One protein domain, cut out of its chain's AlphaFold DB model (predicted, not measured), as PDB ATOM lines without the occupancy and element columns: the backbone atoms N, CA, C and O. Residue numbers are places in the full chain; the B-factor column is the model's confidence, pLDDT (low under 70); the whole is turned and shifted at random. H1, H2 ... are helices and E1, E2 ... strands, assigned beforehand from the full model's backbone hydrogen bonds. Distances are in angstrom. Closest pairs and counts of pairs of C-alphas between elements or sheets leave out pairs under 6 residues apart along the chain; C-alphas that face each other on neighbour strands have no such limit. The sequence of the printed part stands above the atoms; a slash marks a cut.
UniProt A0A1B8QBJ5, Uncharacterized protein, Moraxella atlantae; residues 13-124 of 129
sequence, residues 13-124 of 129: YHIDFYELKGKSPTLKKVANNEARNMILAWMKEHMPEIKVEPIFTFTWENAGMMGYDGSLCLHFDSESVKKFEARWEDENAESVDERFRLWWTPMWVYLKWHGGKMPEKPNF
ATOM      1  N   TYR A  13     310.131 244.291 146.497       85.06
ATOM      2  CA  TYR A  13     308.723 244.481 146.227       85.06
ATOM      3  C   TYR A  13     307.941 244.163 147.499       85.06
ATOM      4  O   TYR A  13     308.016 243.054 148.033       85.06
ATOM      5  N   HIS A  14     307.252 245.168 148.027       86.12
ATOM      6  CA  HIS A  14     306.572 245.093 149.312       86.12
ATOM      7  C   HIS A  14     305.084 244.837 149.125       86.12
ATOM      8  O   HIS A  14     304.472 245.332 148.177       86.12
ATOM      9  N   ILE A  15     304.513 244.080 150.060       88.00
ATOM     10  CA  ILE A  15     303.085 243.778 150.083       88.00
ATOM     11  C   ILE A  15     302.544 244.003 151.485       88.00
ATOM     12  O   ILE A  15     302.938 243.296 152.413       88.00
ATOM     13  N   ASP A  16     301.589 244.921 151.599       85.31
ATOM     14  CA  ASP A  16     300.805 245.138 152.813       85.31
ATOM     15  C   ASP A  16     299.405 244.573 152.638       85.31
ATOM     16  O   ASP A  16     298.773 244.778 151.600       85.31
ATOM     17  N   PHE A  17     298.878 243.940 153.681       84.94
ATOM     18  CA  PHE A  17     297.540 243.358 153.665       84.94
ATOM     19  C   PHE A  17     296.574 244.104 154.582       84.94
ATOM     20  O   PHE A  17     296.943 244.591 155.652       84.94
ATOM     21  N   TYR A  18     295.303 244.116 154.191       77.94
ATOM     22  CA  TYR A  18     294.223 244.799 154.887       77.94
ATOM     23  C   TYR A  18     293.038 243.850 155.097       77.94
ATOM     24  O   TYR A  18     292.676 243.071 154.214       77.94
ATOM     25  N   GLU A  19     292.387 243.930 156.261       72.81
ATOM     26  CA  GLU A  19     291.070 243.315 156.441       72.81
ATOM     27  C   GLU A  19     289.990 244.245 155.883       72.81
ATOM     28  O   GLU A  19     289.867 245.396 156.311       72.81
ATOM     29  N   LEU A  20     289.142 243.743 154.989       68.50
ATOM     30  CA  LEU A  20     287.946 244.465 154.560       68.50
ATOM     31  C   LEU A  20     286.811 244.231 155.558       68.50
ATOM     32  O   LEU A  20     286.448 243.091 155.849       68.50
ATOM     33  N   LYS A  21     286.192 245.309 156.045       63.16
ATOM     34  CA  LYS A  21     284.939 245.230 156.807       63.16
ATOM     35  C   LYS A  21     283.853 245.988 156.055       63.16
ATOM     36  O   LYS A  21     283.641 247.181 156.262       63.16
ATOM     37  N   GLY A  22     283.152 245.282 155.169       67.31
ATOM     38  CA  GLY A  22     282.237 245.903 154.205       67.31
ATOM     39  C   GLY A  22     283.013 246.485 153.019       67.31
ATOM     40  O   GLY A  22     283.926 245.835 152.533       67.31
ATOM     41  N   LYS A  23     282.670 247.701 152.567       54.47
ATOM     42  CA  LYS A  23     283.381 248.427 151.486       54.47
ATOM     43  C   LYS A  23     284.519 249.331 151.985       54.47
ATOM     44  O   LYS A  23     284.966 250.220 151.267       54.47
ATOM     45  N   SER A  24     284.911 249.198 153.250       48.94
ATOM     46  CA  SER A  24     285.957 250.026 153.848       48.94
ATOM     47  C   SER A  24     287.084 249.141 154.371       48.94
ATOM     48  O   SER A  24     286.803 248.193 155.115       48.94
ATOM     49  N   PRO A  25     288.350 249.452 154.036       53.94
ATOM     50  CA  PRO A  25     289.486 248.784 154.644       53.94
ATOM     51  C   PRO A  25     289.510 249.116 156.136       53.94
ATOM     52  O   PRO A  25     289.588 250.275 156.549       53.94
ATOM     53  N   THR A  26     289.408 248.088 156.968       50.59
ATOM     54  CA  THR A  26     289.688 248.200 158.395       50.59
ATOM     55  C   THR A  26     291.190 248.072 158.599       50.59
ATOM     56  O   THR A  26     291.802 247.105 158.164       50.59
ATOM     57  N   LEU A  27     291.780 248.995 159.361       52.31
ATOM     58  CA  LEU A  27     293.186 248.936 159.798       52.31
ATOM     59  C   LEU A  27     293.458 247.804 160.813       52.31
ATOM     60  O   LEU A  27     294.431 247.855 161.568       52.31
ATOM     61  N   LYS A  28     292.577 246.799 160.897       53.09
ATOM     62  CA  LYS A  28     292.762 245.663 161.788       53.09
ATOM     63  C   LYS A  28     293.758 244.716 161.126       53.09
ATOM     64  O   LYS A  28     293.462 244.047 160.145       53.09
ATOM     65  N   LYS A  29     294.972 244.739 161.662       57.12
ATOM     66  CA  LYS A  29     296.125 243.987 161.177       57.12
ATOM     67  C   LYS A  29     296.025 242.541 161.627       57.12
ATOM     68  O   LYS A  29     295.989 242.274 162.828       57.12
ATOM     69  N   VAL A  30     295.986 241.619 160.673       62.94
ATOM     70  CA  VAL A  30     295.969 240.181 160.941       62.94
ATOM     71  C   VAL A  30     297.049 239.523 160.097       62.94
ATOM     72  O   VAL A  30     296.966 239.529 158.873       62.94
ATOM     73  N   ALA A  31     298.040 238.933 160.776       66.56
ATOM     74  CA  ALA A  31     299.201 238.282 160.163       66.56
ATOM     75  C   ALA A  31     298.840 237.153 159.185       66.56
ATOM     76  O   ALA A  31     299.635 236.795 158.319       66.56
ATOM     77  N   ASN A  32     297.651 236.574 159.345       72.81
ATOM     78  CA  ASN A  32     297.129 235.502 158.518       72.81
ATOM     79  C   ASN A  32     295.712 235.846 158.053       72.81
ATOM     80  O   ASN A  32     294.747 235.670 158.797       72.81
ATOM     81  N   ASN A  33     295.600 236.345 156.826       80.62
ATOM     82  CA  ASN A  33     294.325 236.618 156.176       80.62
ATOM     83  C   ASN A  33     294.256 235.936 154.802       80.62
ATOM     84  O   ASN A  33     295.252 235.437 154.272       80.62
ATOM     85  N   GLU A  34     293.051 235.897 154.238       86.25
ATOM     86  CA  GLU A  34     292.767 235.214 152.973       86.25
ATOM     87  C   GLU A  34     293.633 235.729 151.814       86.25
ATOM     88  O   GLU A  34     294.208 234.929 151.078       86.25
ATOM     89  N   ALA A  35     293.783 237.051 151.689       87.94
ATOM     90  CA  ALA A  35     294.560 237.669 150.618       87.94
ATOM     91  C   ALA A  35     296.043 237.283 150.681       87.94
ATOM     92  O   ALA A  35     296.650 236.954 149.661       87.94
ATOM     93  N   ARG A  36     296.613 237.230 151.886       88.44
ATOM     94  CA  ARG A  36     297.988 236.775 152.092       88.44
ATOM     95  C   ARG A  36     298.176 235.322 151.682       88.44
ATOM     96  O   ARG A  36     299.122 235.007 150.964       88.44
ATOM     97  N   ASN A  37     297.262 234.444 152.091       89.19
ATOM     98  CA  ASN A  37     297.328 233.030 151.725       89.19
ATOM     99  C   ASN A  37     297.176 232.825 150.214       89.19
ATOM    100  O   ASN A  37     297.855 231.973 149.648       89.19
ATOM    101  N   MET A  38     296.341 233.633 149.554       91.56
ATOM    102  CA  MET A  38     296.184 233.631 148.100       91.56
ATOM    103  C   MET A  38     297.488 233.999 147.380       91.56
ATOM    104  O   MET A  38     297.904 233.266 146.483       91.56
ATOM    105  N   ILE A  39     298.154 235.093 147.778       92.31
ATOM    106  CA  ILE A  39     299.432 235.494 147.168       92.31
ATOM    107  C   ILE A  39     300.501 234.428 147.408       92.31
ATOM    108  O   ILE A  39     301.163 234.011 146.462       92.31
ATOM    109  N   LEU A  40     300.644 233.932 148.641       91.81
ATOM    110  CA  LEU A  40     301.632 232.897 148.962       91.81
ATOM    111  C   LEU A  40     301.400 231.601 148.177       91.81
ATOM    112  O   LEU A  40     302.358 231.010 147.678       91.81
ATOM    113  N   ALA A  41     300.144 231.168 148.037       93.31
ATOM    114  CA  ALA A  41     299.800 229.990 147.246       93.31
ATOM    115  C   ALA A  41     300.154 230.185 145.766       93.31
ATOM    116  O   ALA A  41     300.797 229.317 145.176       93.31
ATOM    117  N   TRP A  42     299.803 231.339 145.187       94.75
ATOM    118  CA  TRP A  42     300.121 231.646 143.793       94.75
ATOM    119  C   TRP A  42     301.632 231.708 143.549       94.75
ATOM    120  O   TRP A  42     302.115 231.101 142.594       94.75
ATOM    121  N   MET A  43     302.381 232.367 144.442       93.31
ATOM    122  CA  MET A  43     303.844 232.449 144.384       93.31
ATOM    123  C   MET A  43     304.481 231.062 144.440       93.31
ATOM    124  O   MET A  43     305.341 230.746 143.627       93.31
ATOM    125  N   LYS A  44     304.016 230.196 145.344       92.44
ATOM    126  CA  LYS A  44     304.517 228.821 145.457       92.44
ATOM    127  C   LYS A  44     304.274 227.994 144.192       92.44
ATOM    128  O   LYS A  44     305.079 227.123 143.875       92.44
ATOM    129  N   GLU A  45     303.164 228.232 143.502       95.12
ATOM    130  CA  GLU A  45     302.795 227.508 142.284       95.12
ATOM    131  C   GLU A  45     303.517 228.037 141.033       95.12
ATOM    132  O   GLU A  45     303.947 227.242 140.201       95.12
ATOM    133  N   HIS A  46     303.674 229.357 140.904       94.00
ATOM    134  CA  HIS A  46     304.121 229.999 139.660       94.00
ATOM    135  C   HIS A  46     305.557 230.534 139.707       94.00
ATOM    136  O   HIS A  46     306.143 230.774 138.652       94.00
ATOM    137  N   MET A  47     306.097 230.763 140.905       91.50
ATOM    138  CA  MET A  47     307.394 231.404 141.153       91.50
ATOM    139  C   MET A  47     308.111 230.795 142.377       91.50
ATOM    140  O   MET A  47     308.494 231.527 143.297       91.50
ATOM    141  N   PRO A  48     308.271 229.459 142.455       91.00
ATOM    142  CA  PRO A  48     308.855 228.795 143.626       91.00
ATOM    143  C   PRO A  48     310.306 229.208 143.923       91.00
ATOM    144  O   PRO A  48     310.787 229.010 145.037       91.00
ATOM    145  N   GLU A  49     311.013 229.756 142.937       87.94
ATOM    146  CA  GLU A  49     312.373 230.279 143.045       87.94
ATOM    147  C   GLU A  49     312.455 231.633 143.761       87.94
ATOM    148  O   GLU A  49     313.523 232.002 144.258       87.94
ATOM    149  N   ILE A  50     311.344 232.373 143.836       88.50
ATOM    150  CA  ILE A  50     311.331 233.702 144.435       88.50
ATOM    151  C   ILE A  50     311.339 233.596 145.948       88.50
ATOM    152  O   ILE A  50     310.474 232.983 146.578       88.50
ATOM    153  N   LYS A  51     312.324 234.262 146.552       87.62
ATOM    154  CA  LYS A  51     312.411 234.343 148.001       87.62
ATOM    155  C   LYS A  51     311.351 235.309 148.525       87.62
ATOM    156  O   LYS A  51     311.407 236.511 148.260       87.62
ATOM    157  N   VAL A  52     310.427 234.761 149.307       88.38
ATOM    158  CA  VAL A  52     309.418 235.501 150.067       88.38
ATOM    159  C   VAL A  52     309.895 235.613 151.513       88.38
ATOM    160  O   VAL A  52     310.176 234.596 152.147       88.38
ATOM    161  N   GLU A  53     309.984 236.828 152.046       85.19
ATOM    162  CA  GLU A  53     310.362 237.068 153.439       85.19
ATOM    163  C   GLU A  53     309.276 237.872 154.172       85.19
ATOM    164  O   GLU A  53     308.695 238.793 153.601       85.19
ATOM    165  N   PRO A  54     308.978 237.550 155.437       82.38
ATOM    166  CA  PRO A  54     308.185 238.417 156.299       82.38
ATOM    167  C   PRO A  54     309.006 239.656 156.653       82.38
ATOM    168  O   PRO A  54     310.205 239.549 156.917       82.38
ATOM    169  N   ILE A  55     308.362 240.816 156.714       78.12
ATOM    170  CA  ILE A  55     309.032 242.094 156.969       78.12
ATOM    171  C   ILE A  55     308.199 242.962 157.916       78.12
ATOM    172  O   ILE A  55     306.975 242.987 157.818       78.12
ATOM    173  N   PHE A  56     308.845 243.702 158.822       71.50
ATOM    174  CA  PHE A  56     308.210 244.884 159.409       71.50
ATOM    175  C   PHE A  56     308.456 246.068 158.480       71.50
ATOM    176  O   PHE A  56     309.600 246.457 158.247       71.50
ATOM    177  N   THR A  57     307.397 246.659 157.933       60.38
ATOM    178  CA  THR A  57     307.548 247.911 157.193       60.38
ATOM    179  C   THR A  57     307.899 249.036 158.181       60.38
ATOM    180  O   THR A  57     307.342 249.147 159.274       60.38
ATOM    181  N   PHE A  58     308.896 249.857 157.843       52.22
ATOM    182  CA  PHE A  58     309.538 250.807 158.768       52.22
ATOM    183  C   PHE A  58     308.634 251.928 159.299       52.22
ATOM    184  O   PHE A  58     308.990 252.615 160.257       52.22
ATOM    185  N   THR A  59     307.440 252.104 158.733       51.22
ATOM    186  CA  THR A  59     306.400 252.971 159.304       51.22
ATOM    187  C   THR A  59     305.963 252.527 160.707       51.22
ATOM    188  O   THR A  59     305.334 253.310 161.418       51.22
ATOM    189  N   TRP A  60     306.342 251.318 161.145       50.31
ATOM    190  CA  TRP A  60     305.887 250.711 162.395       50.31
ATOM    191  C   TRP A  60     306.918 250.661 163.528       50.31
ATOM    192  O   TRP A  60     306.504 250.467 164.673       50.31
ATOM    193  N   GLU A  61     308.209 250.932 163.280       44.47
ATOM    194  CA  GLU A  61     309.219 251.029 164.358       44.47
ATOM    195  C   GLU A  61     308.872 252.128 165.381       44.47
ATOM    196  O   GLU A  61     309.138 251.987 166.572       44.47
ATOM    197  N   ASN A  62     308.206 253.201 164.939       41.84
ATOM    198  CA  ASN A  62     307.864 254.349 165.786       41.84
ATOM    199  C   ASN A  62     306.502 254.240 166.498       41.84
ATOM    200  O   ASN A  62     306.153 255.132 167.269       41.84
ATOM    201  N   ALA A  63     305.703 253.196 166.241       47.66
ATOM    202  CA  ALA A  63     304.282 253.198 166.608       47.66
ATOM    203  C   ALA A  63     303.917 252.371 167.853       47.66
ATOM    204  O   ALA A  63     302.763 252.410 168.276       47.66
ATOM    205  N   GLY A  64     304.841 251.600 168.441       48.09
ATOM    206  CA  GLY A  64     304.554 250.789 169.639       48.09
ATOM    207  C   GLY A  64     303.399 249.780 169.474       48.09
ATOM    208  O   GLY A  64     302.892 249.252 170.463       48.09
ATOM    209  N   MET A  65     302.956 249.516 168.239       51.19
ATOM    210  CA  MET A  65     301.855 248.607 167.936       51.19
ATOM    211  C   MET A  65     302.387 247.179 167.821       51.19
ATOM    212  O   MET A  65     303.036 246.812 166.847       51.19
ATOM    213  N   MET A  66     302.133 246.386 168.859       54.19
ATOM    214  CA  MET A  66     302.671 245.035 169.004       54.19
ATOM    215  C   MET A  66     301.928 244.019 168.127       54.19
ATOM    216  O   MET A  66     300.817 243.603 168.451       54.19
ATOM    217  N   GLY A  67     302.588 243.591 167.050       62.41
ATOM    218  CA  GLY A  67     302.242 242.405 166.265       62.41
ATOM    219  C   GLY A  67     302.661 242.531 164.800       62.41
ATOM    220  O   GLY A  67     302.400 243.555 164.174       62.41
ATOM    221  N   TYR A  68     303.295 241.491 164.252       71.25
ATOM    222  CA  TYR A  68     303.510 241.372 162.806       71.25
ATOM    223  C   TYR A  68     302.163 241.413 162.074       71.25
ATOM    224  O   TYR A  68     301.214 240.741 162.477       71.25
ATOM    225  N   ASP A  69     302.067 242.213 161.016       74.00
ATOM    226  CA  ASP A  69     300.817 242.490 160.300       74.00
ATOM    227  C   ASP A  69     300.634 241.661 159.027       74.00
ATOM    228  O   ASP A  69     299.636 241.820 158.329       74.00
ATOM    229  N   GLY A  70     301.545 240.722 158.768       79.12
ATOM    230  CA  GLY A  70     301.474 239.836 157.610       79.12
ATOM    231  C   GLY A  70     302.219 240.358 156.384       79.12
ATOM    232  O   GLY A  70     302.236 239.646 155.380       79.12
ATOM    233  N   SER A  71     302.837 241.540 156.471       84.75
ATOM    234  CA  SER A  71     303.522 242.191 155.352       84.75
ATOM    235  C   SER A  71     304.681 241.367 154.797       84.75
ATOM    236  O   SER A  71     305.487 240.801 155.539       84.75
ATOM    237  N   LEU A  72     304.794 241.321 153.471       87.56
ATOM    238  CA  LEU A  72     305.795 240.519 152.768       87.56
ATOM    239  C   LEU A  72     306.799 241.401 152.027       87.56
ATOM    240  O   LEU A  72     306.482 242.493 151.560       87.56
ATOM    241  N   CYS A  73     308.008 240.873 151.885       86.88
ATOM    242  CA  CYS A  73     309.043 241.346 150.984       86.88
ATOM    243  C   CYS A  73     309.349 240.246 149.966       86.88
ATOM    244  O   CYS A  73     309.592 239.095 150.345       86.88
ATOM    245  N   LEU A  74     309.336 240.596 148.682       87.62
ATOM    246  CA  LEU A  74     309.671 239.704 147.577       87.62
ATOM    247  C   LEU A  74     310.989 240.136 146.935       87.62
ATOM    248  O   LEU A  74     311.183 241.308 146.608       87.62
ATOM    249  N   HIS A  75     311.881 239.165 146.737       86.94
ATOM    250  CA  HIS A  75     313.175 239.363 146.088       86.94
ATOM    251  C   HIS A  75     313.079 238.931 144.623       86.94
ATOM    252  O   HIS A  75     313.299 237.760 144.310       86.94
ATOM    253  N   PHE A  76     312.722 239.862 143.741       82.94
ATOM    254  CA  PHE A  76     312.521 239.574 142.323       82.94
ATOM    255  C   PHE A  76     313.778 239.764 141.471       82.94
ATOM    256  O   PHE A  76     314.563 240.690 141.675       82.94
ATOM    257  N   ASP A  77     313.907 238.922 140.446       83.06
ATOM    258  CA  ASP A  77     314.639 239.259 139.228       83.06
ATOM    259  C   ASP A  77     313.750 240.058 138.249       83.06
ATOM    260  O   ASP A  77     312.535 240.195 138.427       83.06
ATOM    261  N   SER A  78     314.353 240.593 137.186       79.38
ATOM    262  CA  SER A  78     313.661 241.455 136.219       79.38
ATOM    263  C   SER A  78     312.570 240.764 135.391       79.38
ATOM    264  O   SER A  78     311.729 241.456 134.818       79.38
ATOM    265  N   GLU A  79     312.578 239.438 135.258       84.62
ATOM    266  CA  GLU A  79     311.510 238.704 134.571       84.62
ATOM    267  C   GLU A  79     310.360 238.386 135.525       84.62
ATOM    268  O   GLU A  79     309.188 238.525 135.168       84.62
ATOM    269  N   SER A  80     310.696 237.995 136.748       86.25
ATOM    270  CA  SER A  80     309.742 237.639 137.789       86.25
ATOM    271  C   SER A  80     308.927 238.843 138.254       86.25
ATOM    272  O   SER A  80     307.714 238.708 138.416       86.25
ATOM    273  N   VAL A  81     309.536 240.037 138.347       84.69
ATOM    274  CA  VAL A  81     308.797 241.272 138.669       84.69
ATOM    275  C   VAL A  81     307.710 241.556 137.631       84.69
ATOM    276  O   VAL A  81     306.555 241.735 137.995       84.69
ATOM    277  N   LYS A  82     308.019 241.433 136.332       86.00
ATOM    278  CA  LYS A  82     307.052 241.680 135.249       86.00
ATOM    279  C   LYS A  82     305.892 240.694 135.271       86.00
ATOM    280  O   LYS A  82     304.753 241.066 135.012       86.00
ATOM    281  N   LYS A  83     306.174 239.416 135.544       88.62
ATOM    282  CA  LYS A  83     305.137 238.383 135.681       88.62
ATOM    283  C   LYS A  83     304.239 238.651 136.893       88.62
ATOM    284  O   LYS A  83     303.049 238.358 136.831       88.62
ATOM    285  N   PHE A  84     304.810 239.168 137.981       90.06
ATOM    286  CA  PHE A  84     304.070 239.498 139.192       90.06
ATOM    287  C   PHE A  84     303.187 240.733 138.979       90.06
ATOM    288  O   PHE A  84     301.979 240.649 139.196       90.06
ATOM    289  N   GLU A  85     303.760 241.824 138.467       88.50
ATOM    290  CA  GLU A  85     303.054 243.060 138.097       88.50
ATOM    291  C   GLU A  85     301.900 242.753 137.134       88.50
ATOM    292  O   GLU A  85     300.756 243.085 137.416       88.50
ATOM    293  N   ALA A  86     302.142 241.979 136.070       90.31
ATOM    294  CA  ALA A  86     301.102 241.613 135.103       90.31
ATOM    295  C   ALA A  86     299.915 240.835 135.704       90.31
ATOM    296  O   ALA A  86     298.846 240.770 135.092       90.31
ATOM    297  N   ARG A  87     300.098 240.188 136.863       94.25
ATOM    298  CA  ARG A  87     299.041 239.434 137.546       94.25
ATOM    299  C   ARG A  87     298.304 240.264 138.591       94.25
ATOM    300  O   ARG A  87     297.107 240.015 138.794       94.25
ATOM    301  N   TRP A  88     299.027 241.134 139.289       93.38
ATOM    302  CA  TRP A  88     298.596 241.729 140.553       93.38
ATOM    303  C   TRP A  88     298.525 243.256 140.552       93.38
ATOM    304  O   TRP A  88     297.940 243.810 141.484       93.38
ATOM    305  N   GLU A  89     299.042 243.913 139.517       91.75
ATOM    306  CA  GLU A  89     298.887 245.345 139.281       91.75
ATOM    307  C   GLU A  89     297.976 245.630 138.079       91.75
ATOM    308  O   GLU A  89     297.858 244.830 137.146       91.75
ATOM    309  N   ASP A  90     297.301 246.776 138.127       90.75
ATOM    310  CA  ASP A  90     296.594 247.356 136.993       90.75
ATOM    311  C   ASP A  90     297.524 248.239 136.133       90.75
ATOM    312  O   ASP A  90     298.728 248.347 136.362       90.75
ATOM    313  N   GLU A  91     296.968 248.895 135.113       88.06
ATOM    314  CA  GLU A  91     297.732 249.784 134.224       88.06
ATOM    315  C   GLU A  91     298.305 251.038 134.911       88.06
ATOM    316  O   GLU A  91     299.156 251.716 134.331       88.06
ATOM    317  N   ASN A  92     297.862 251.345 136.134       87.12
ATOM    318  CA  ASN A  92     298.320 252.470 136.944       87.12
ATOM    319  C   ASN A  92     299.325 252.048 138.028       87.12
ATOM    320  O   ASN A  92     299.679 252.885 138.859       87.12
ATOM    321  N   ALA A  93     299.797 250.794 138.010       80.50
ATOM    322  CA  ALA A  93     300.626 250.193 139.058       80.50
ATOM    323  C   ALA A  93     299.930 250.139 140.435       80.50
ATOM    324  O   ALA A  93     300.577 250.135 141.481       80.50
ATOM    325  N   GLU A  94     298.595 250.104 140.444       86.75
ATOM    326  CA  GLU A  94     297.800 249.895 141.650       86.75
ATOM    327  C   GLU A  94     297.440 248.419 141.787       86.75
ATOM    328  O   GLU A  94     297.303 247.695 140.801       86.75
ATOM    329  N   SER A  95     297.250 247.947 143.021       89.38
ATOM    330  CA  SER A  95     296.835 246.561 143.222       89.38
ATOM    331  C   SER A  95     295.463 246.297 142.598       89.38
ATOM    332  O   SER A  95     294.502 247.024 142.852       89.38
ATOM    333  N   VAL A  96     295.344 245.192 141.858       91.88
ATOM    334  CA  VAL A  96     294.062 244.734 141.293       91.88
ATOM    335  C   VAL A  96     293.042 244.308 142.356       91.88
ATOM    336  O   VAL A  96     291.877 244.080 142.032       91.88
ATOM    337  N   ASP A  97     293.463 244.154 143.613       89.25
ATOM    338  CA  ASP A  97     292.626 243.707 144.722       89.25
ATOM    339  C   ASP A  97     292.813 244.619 145.939       89.25
ATOM    340  O   ASP A  97     293.891 244.729 146.515       89.25
ATOM    341  N   GLU A  98     291.723 245.243 146.381       86.44
ATOM    342  CA  GLU A  98     291.721 246.211 147.484       86.44
ATOM    343  C   GLU A  98     292.127 245.624 148.852       86.44
ATOM    344  O   GLU A  98     292.347 246.372 149.811       86.44
ATOM    345  N   ARG A  99     292.231 244.291 148.975       86.00
ATOM    346  CA  ARG A  99     292.681 243.607 150.198       86.00
ATOM    347  C   ARG A  99     294.178 243.748 150.447       86.00
ATOM    348  O   ARG A  99     294.630 243.413 151.544       86.00
ATOM    349  N   PHE A 100     294.957 244.212 149.478       87.38
ATOM    350  CA  PHE A 100     296.382 244.459 149.660       87.38
ATOM    351  C   PHE A 100     296.860 245.665 148.858       87.38
ATOM    352  O   PHE A 100     296.180 246.184 147.981       87.38
ATOM    353  N   ARG A 101     298.043 246.156 149.217       86.88
ATOM    354  CA  ARG A 101     298.765 247.175 148.463       86.88
ATOM    355  C   ARG A 101     300.128 246.645 148.109       86.88
ATOM    356  O   ARG A 101     300.739 245.910 148.881       86.88
ATOM    357  N   LEU A 102     300.571 247.065 146.943       86.31
ATOM    358  CA  LEU A 102     301.829 246.688 146.350       86.31
ATOM    359  C   LEU A 102     302.647 247.952 146.163       86.31
ATOM    360  O   LEU A 102     302.098 248.990 145.797       86.31
ATOM    361  N   TRP A 103     303.941 247.884 146.439       83.75
ATOM    362  CA  TRP A 103     304.837 248.936 145.992       83.75
ATOM    363  C   TRP A 103     306.250 248.407 145.811       83.75
ATOM    364  O   TRP A 103     306.814 247.691 146.649       83.75
ATOM    365  N   TRP A 104     306.852 248.824 144.711       83.00
ATOM    366  CA  TRP A 104     308.247 248.563 144.436       83.00
ATOM    367  C   TRP A 104     309.124 249.631 145.092       83.00
ATOM    368  O   TRP A 104     308.897 250.833 144.942       83.00
ATOM    369  N   THR A 105     310.133 249.197 145.842       80.62
ATOM    370  CA  THR A 105     311.136 250.086 146.430       80.62
ATOM    371  C   THR A 105     312.522 249.676 145.955       80.62
ATOM    372  O   THR A 105     313.015 248.611 146.350       80.62
ATOM    373  N   PRO A 106     313.207 250.526 145.170       81.12
ATOM    374  CA  PRO A 106     314.592 250.266 144.850       81.12
ATOM    375  C   PRO A 106     315.429 250.246 146.126       81.12
ATOM    376  O   PRO A 106     315.270 251.102 147.003       81.12
ATOM    377  N   MET A 107     316.378 249.318 146.219       78.44
ATOM    378  CA  MET A 107     317.124 249.109 147.464       78.44
ATOM    379  C   MET A 107     317.860 250.377 147.921       78.44
ATOM    380  O   MET A 107     317.906 250.696 149.107       78.44
ATOM    381  N   TRP A 108     318.407 251.151 146.983       79.00
ATOM    382  CA  TRP A 108     319.102 252.399 147.304       79.00
ATOM    383  C   TRP A 108     318.171 253.459 147.915       79.00
ATOM    384  O   TRP A 108     318.611 254.235 148.767       79.00
ATOM    385  N   VAL A 109     316.892 253.493 147.515       81.94
ATOM    386  CA  VAL A 109     315.880 254.382 148.109       81.94
ATOM    387  C   VAL A 109     315.602 253.948 149.536       81.94
ATOM    388  O   VAL A 109     315.629 254.775 150.446       81.94
ATOM    389  N   TYR A 110     315.417 252.647 149.732       77.25
ATOM    390  CA  TYR A 110     315.171 252.069 151.041       77.25
ATOM    391  C   TYR A 110     316.303 252.372 152.028       77.25
ATOM    392  O   TYR A 110     316.084 252.950 153.091       77.25
ATOM    393  N   LEU A 111     317.545 252.083 151.632       79.38
ATOM    394  CA  LEU A 111     318.731 252.381 152.433       79.38
ATOM    395  C   LEU A 111     318.827 253.876 152.754       79.38
ATOM    396  O   LEU A 111     319.164 254.245 153.878       79.38
ATOM    397  N   LYS A 112     318.494 254.756 151.803       82.94
ATOM    398  CA  LYS A 112     318.483 256.204 152.037       82.94
ATOM    399  C   LYS A 112     317.449 256.611 153.090       82.94
ATOM    400  O   LYS A 112     317.753 257.468 153.920       82.94
ATOM    401  N   TRP A 113     316.253 256.028 153.070       79.94
ATOM    402  CA  TRP A 113     315.193 256.329 154.039       79.94
ATOM    403  C   TRP A 113     315.478 255.776 155.435       79.94
ATOM    404  O   TRP A 113     315.087 256.394 156.424       79.94
ATOM    405  N   HIS A 114     316.208 254.665 155.524       74.75
ATOM    406  CA  HIS A 114     316.418 253.929 156.774       74.75
ATOM    407  C   HIS A 114     317.861 253.995 157.291       74.75
ATOM    408  O   HIS A 114     318.311 253.127 158.035       74.75
ATOM    409  N   GLY A 115     318.611 255.036 156.913       80.06
ATOM    410  CA  GLY A 115     319.954 255.290 157.450       80.06
ATOM    411  C   GLY A 115     320.972 254.190 157.126       80.06
ATOM    412  O   GLY A 115     321.864 253.924 157.926       80.06
ATOM    413  N   GLY A 116     320.818 253.535 155.974       77.12
ATOM    414  CA  GLY A 116     321.666 252.438 155.510       77.12
ATOM    415  C   GLY A 116     321.308 251.069 156.087       77.12
ATOM    416  O   GLY A 116     322.064 250.124 155.882       77.12
ATOM    417  N   LYS A 117     320.186 250.943 156.802       71.44
ATOM    418  CA  LYS A 117     319.739 249.671 157.373       71.44
ATOM    419  C   LYS A 117     318.836 248.906 156.412       71.44
ATOM    420  O   LYS A 117     317.992 249.486 155.732       71.44
ATOM    421  N   MET A 118     319.018 247.590 156.395       71.69
ATOM    422  CA  MET A 118     318.112 246.654 155.736       71.69
ATOM    423  C   MET A 118     316.881 246.391 156.614       71.69
ATOM    424  O   MET A 118     316.941 246.647 157.819       71.69
ATOM    425  N   PRO A 119     315.777 245.883 156.036       67.69
ATOM    426  CA  PRO A 119     314.625 245.502 156.829       67.69
ATOM    427  C   PRO A 119     314.969 244.429 157.853       67.69
ATOM    428  O   PRO A 119     315.696 243.480 157.546       67.69
ATOM    429  N   GLU A 120     314.378 244.527 159.037       68.75
ATOM    430  CA  GLU A 120     314.475 243.470 160.035       68.75
ATOM    431  C   GLU A 120     313.371 242.426 159.825       68.75
ATOM    432  O   GLU A 120     312.199 242.749 159.593       68.75
ATOM    433  N   LYS A 121     313.748 241.144 159.927       70.75
ATOM    434  CA  LYS A 121     312.777 240.047 159.971       70.75
ATOM    435  C   LYS A 121     311.961 240.205 161.264       70.75
ATOM    436  O   LYS A 121     312.562 240.274 162.339       70.75
ATOM    437  N   PRO A 122     310.620 240.231 161.201       70.62
ATOM    438  CA  PRO A 122     309.798 240.311 162.395       70.62
ATOM    439  C   PRO A 122     310.041 239.094 163.290       70.62
ATOM    440  O   PRO A 122     310.313 237.994 162.808       70.62
ATOM    441  N   ASN A 123     309.893 239.264 164.602       67.44
ATOM    442  CA  ASN A 123     309.717 238.126 165.501       67.44
ATOM    443  C   ASN A 123     308.251 237.673 165.393       67.44
ATOM    444  O   ASN A 123     307.363 238.298 165.975       67.44
ATOM    445  N   PHE A 124     307.989 236.651 164.576       65.75
ATOM    446  CA  PHE A 124     306.651 236.113 164.326       65.75
ATOM    447  C   PHE A 124     306.656 234.583 164.404       65.75
ATOM    448  O   PHE A 124     307.700 233.934 164.354       65.75
TER     449      PHE A 124
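This is residues 13 to 124 of the 129 residues of an uncharacterized protein of Moraxella atlantae (UniProt A0A1B8QBJ5). A twisted four-stranded antiparallel sheet, in order E4, E5, E1, E6, has helices H1 and H2 over one face, making two layers. E1 runs on into E2, whose small hairpin with E3 lies farthest from the middle, while H3 follows E6 off the sheet. The printed part has 112 residues, with three named helices and six named strands in the order E1, E2, E3, H1, E4, E5, H2, E6, H3. The class is mixed, and the whole is compact and rounded, with a radius of gyration of the C-alphas of 14.1 A and spans of 39 by 36 by 27 A.

E1, residues 13 to 17, begins at C-alpha 13 (308.723, 244.481, 146.227). E2 is residues 19 to 21 and E3 24 to 26. H1, residues 34 to 46, is 18.3 A long. E4 is residues 51 to 54 and E5 72 to 75. H2, residues 78 to 88, is 15.7 A long, and E6, residues 100 to 105, 16.1 A. H3, residues 107 to 113, ends at C-alpha 113 (315.193, 256.329, 154.039).

E1 pairs with E6 (N 14 to O 103, 2.9 A) and E5 (N 15 to O 72, 2.9 A). In the hairpin E4 and E5, N 73 and O 53 are 2.8 A apart; in E2 and E3, N 26 and O 19 are 2.8 A apart. H1, at a height of 9.8 A over the sheet, runs along E5 at 12 degrees on the local plane. H2, at 10.0 A on the same face, runs along E1 at 17 degrees on the local plane. E5, H2, E6 form a split strand-helix-strand unit, two strands running the same way with E1 between them, its crossover right-handed. Every O i to N i+4 pair is within hydrogen-bond range in H1 and H3, and 6 of 7 in H2.

The C-alphas of Gly 22 and Gly 116, the two farthest apart, are 40.0 A apart. The printed part has no cut. The links E4 to E5 and H2 to E6 are long. Mean pLDDT of the printed part is 78.0; residues 20 to 31, 57 to 67, 119 to 120 and 123 to 124 are under 70.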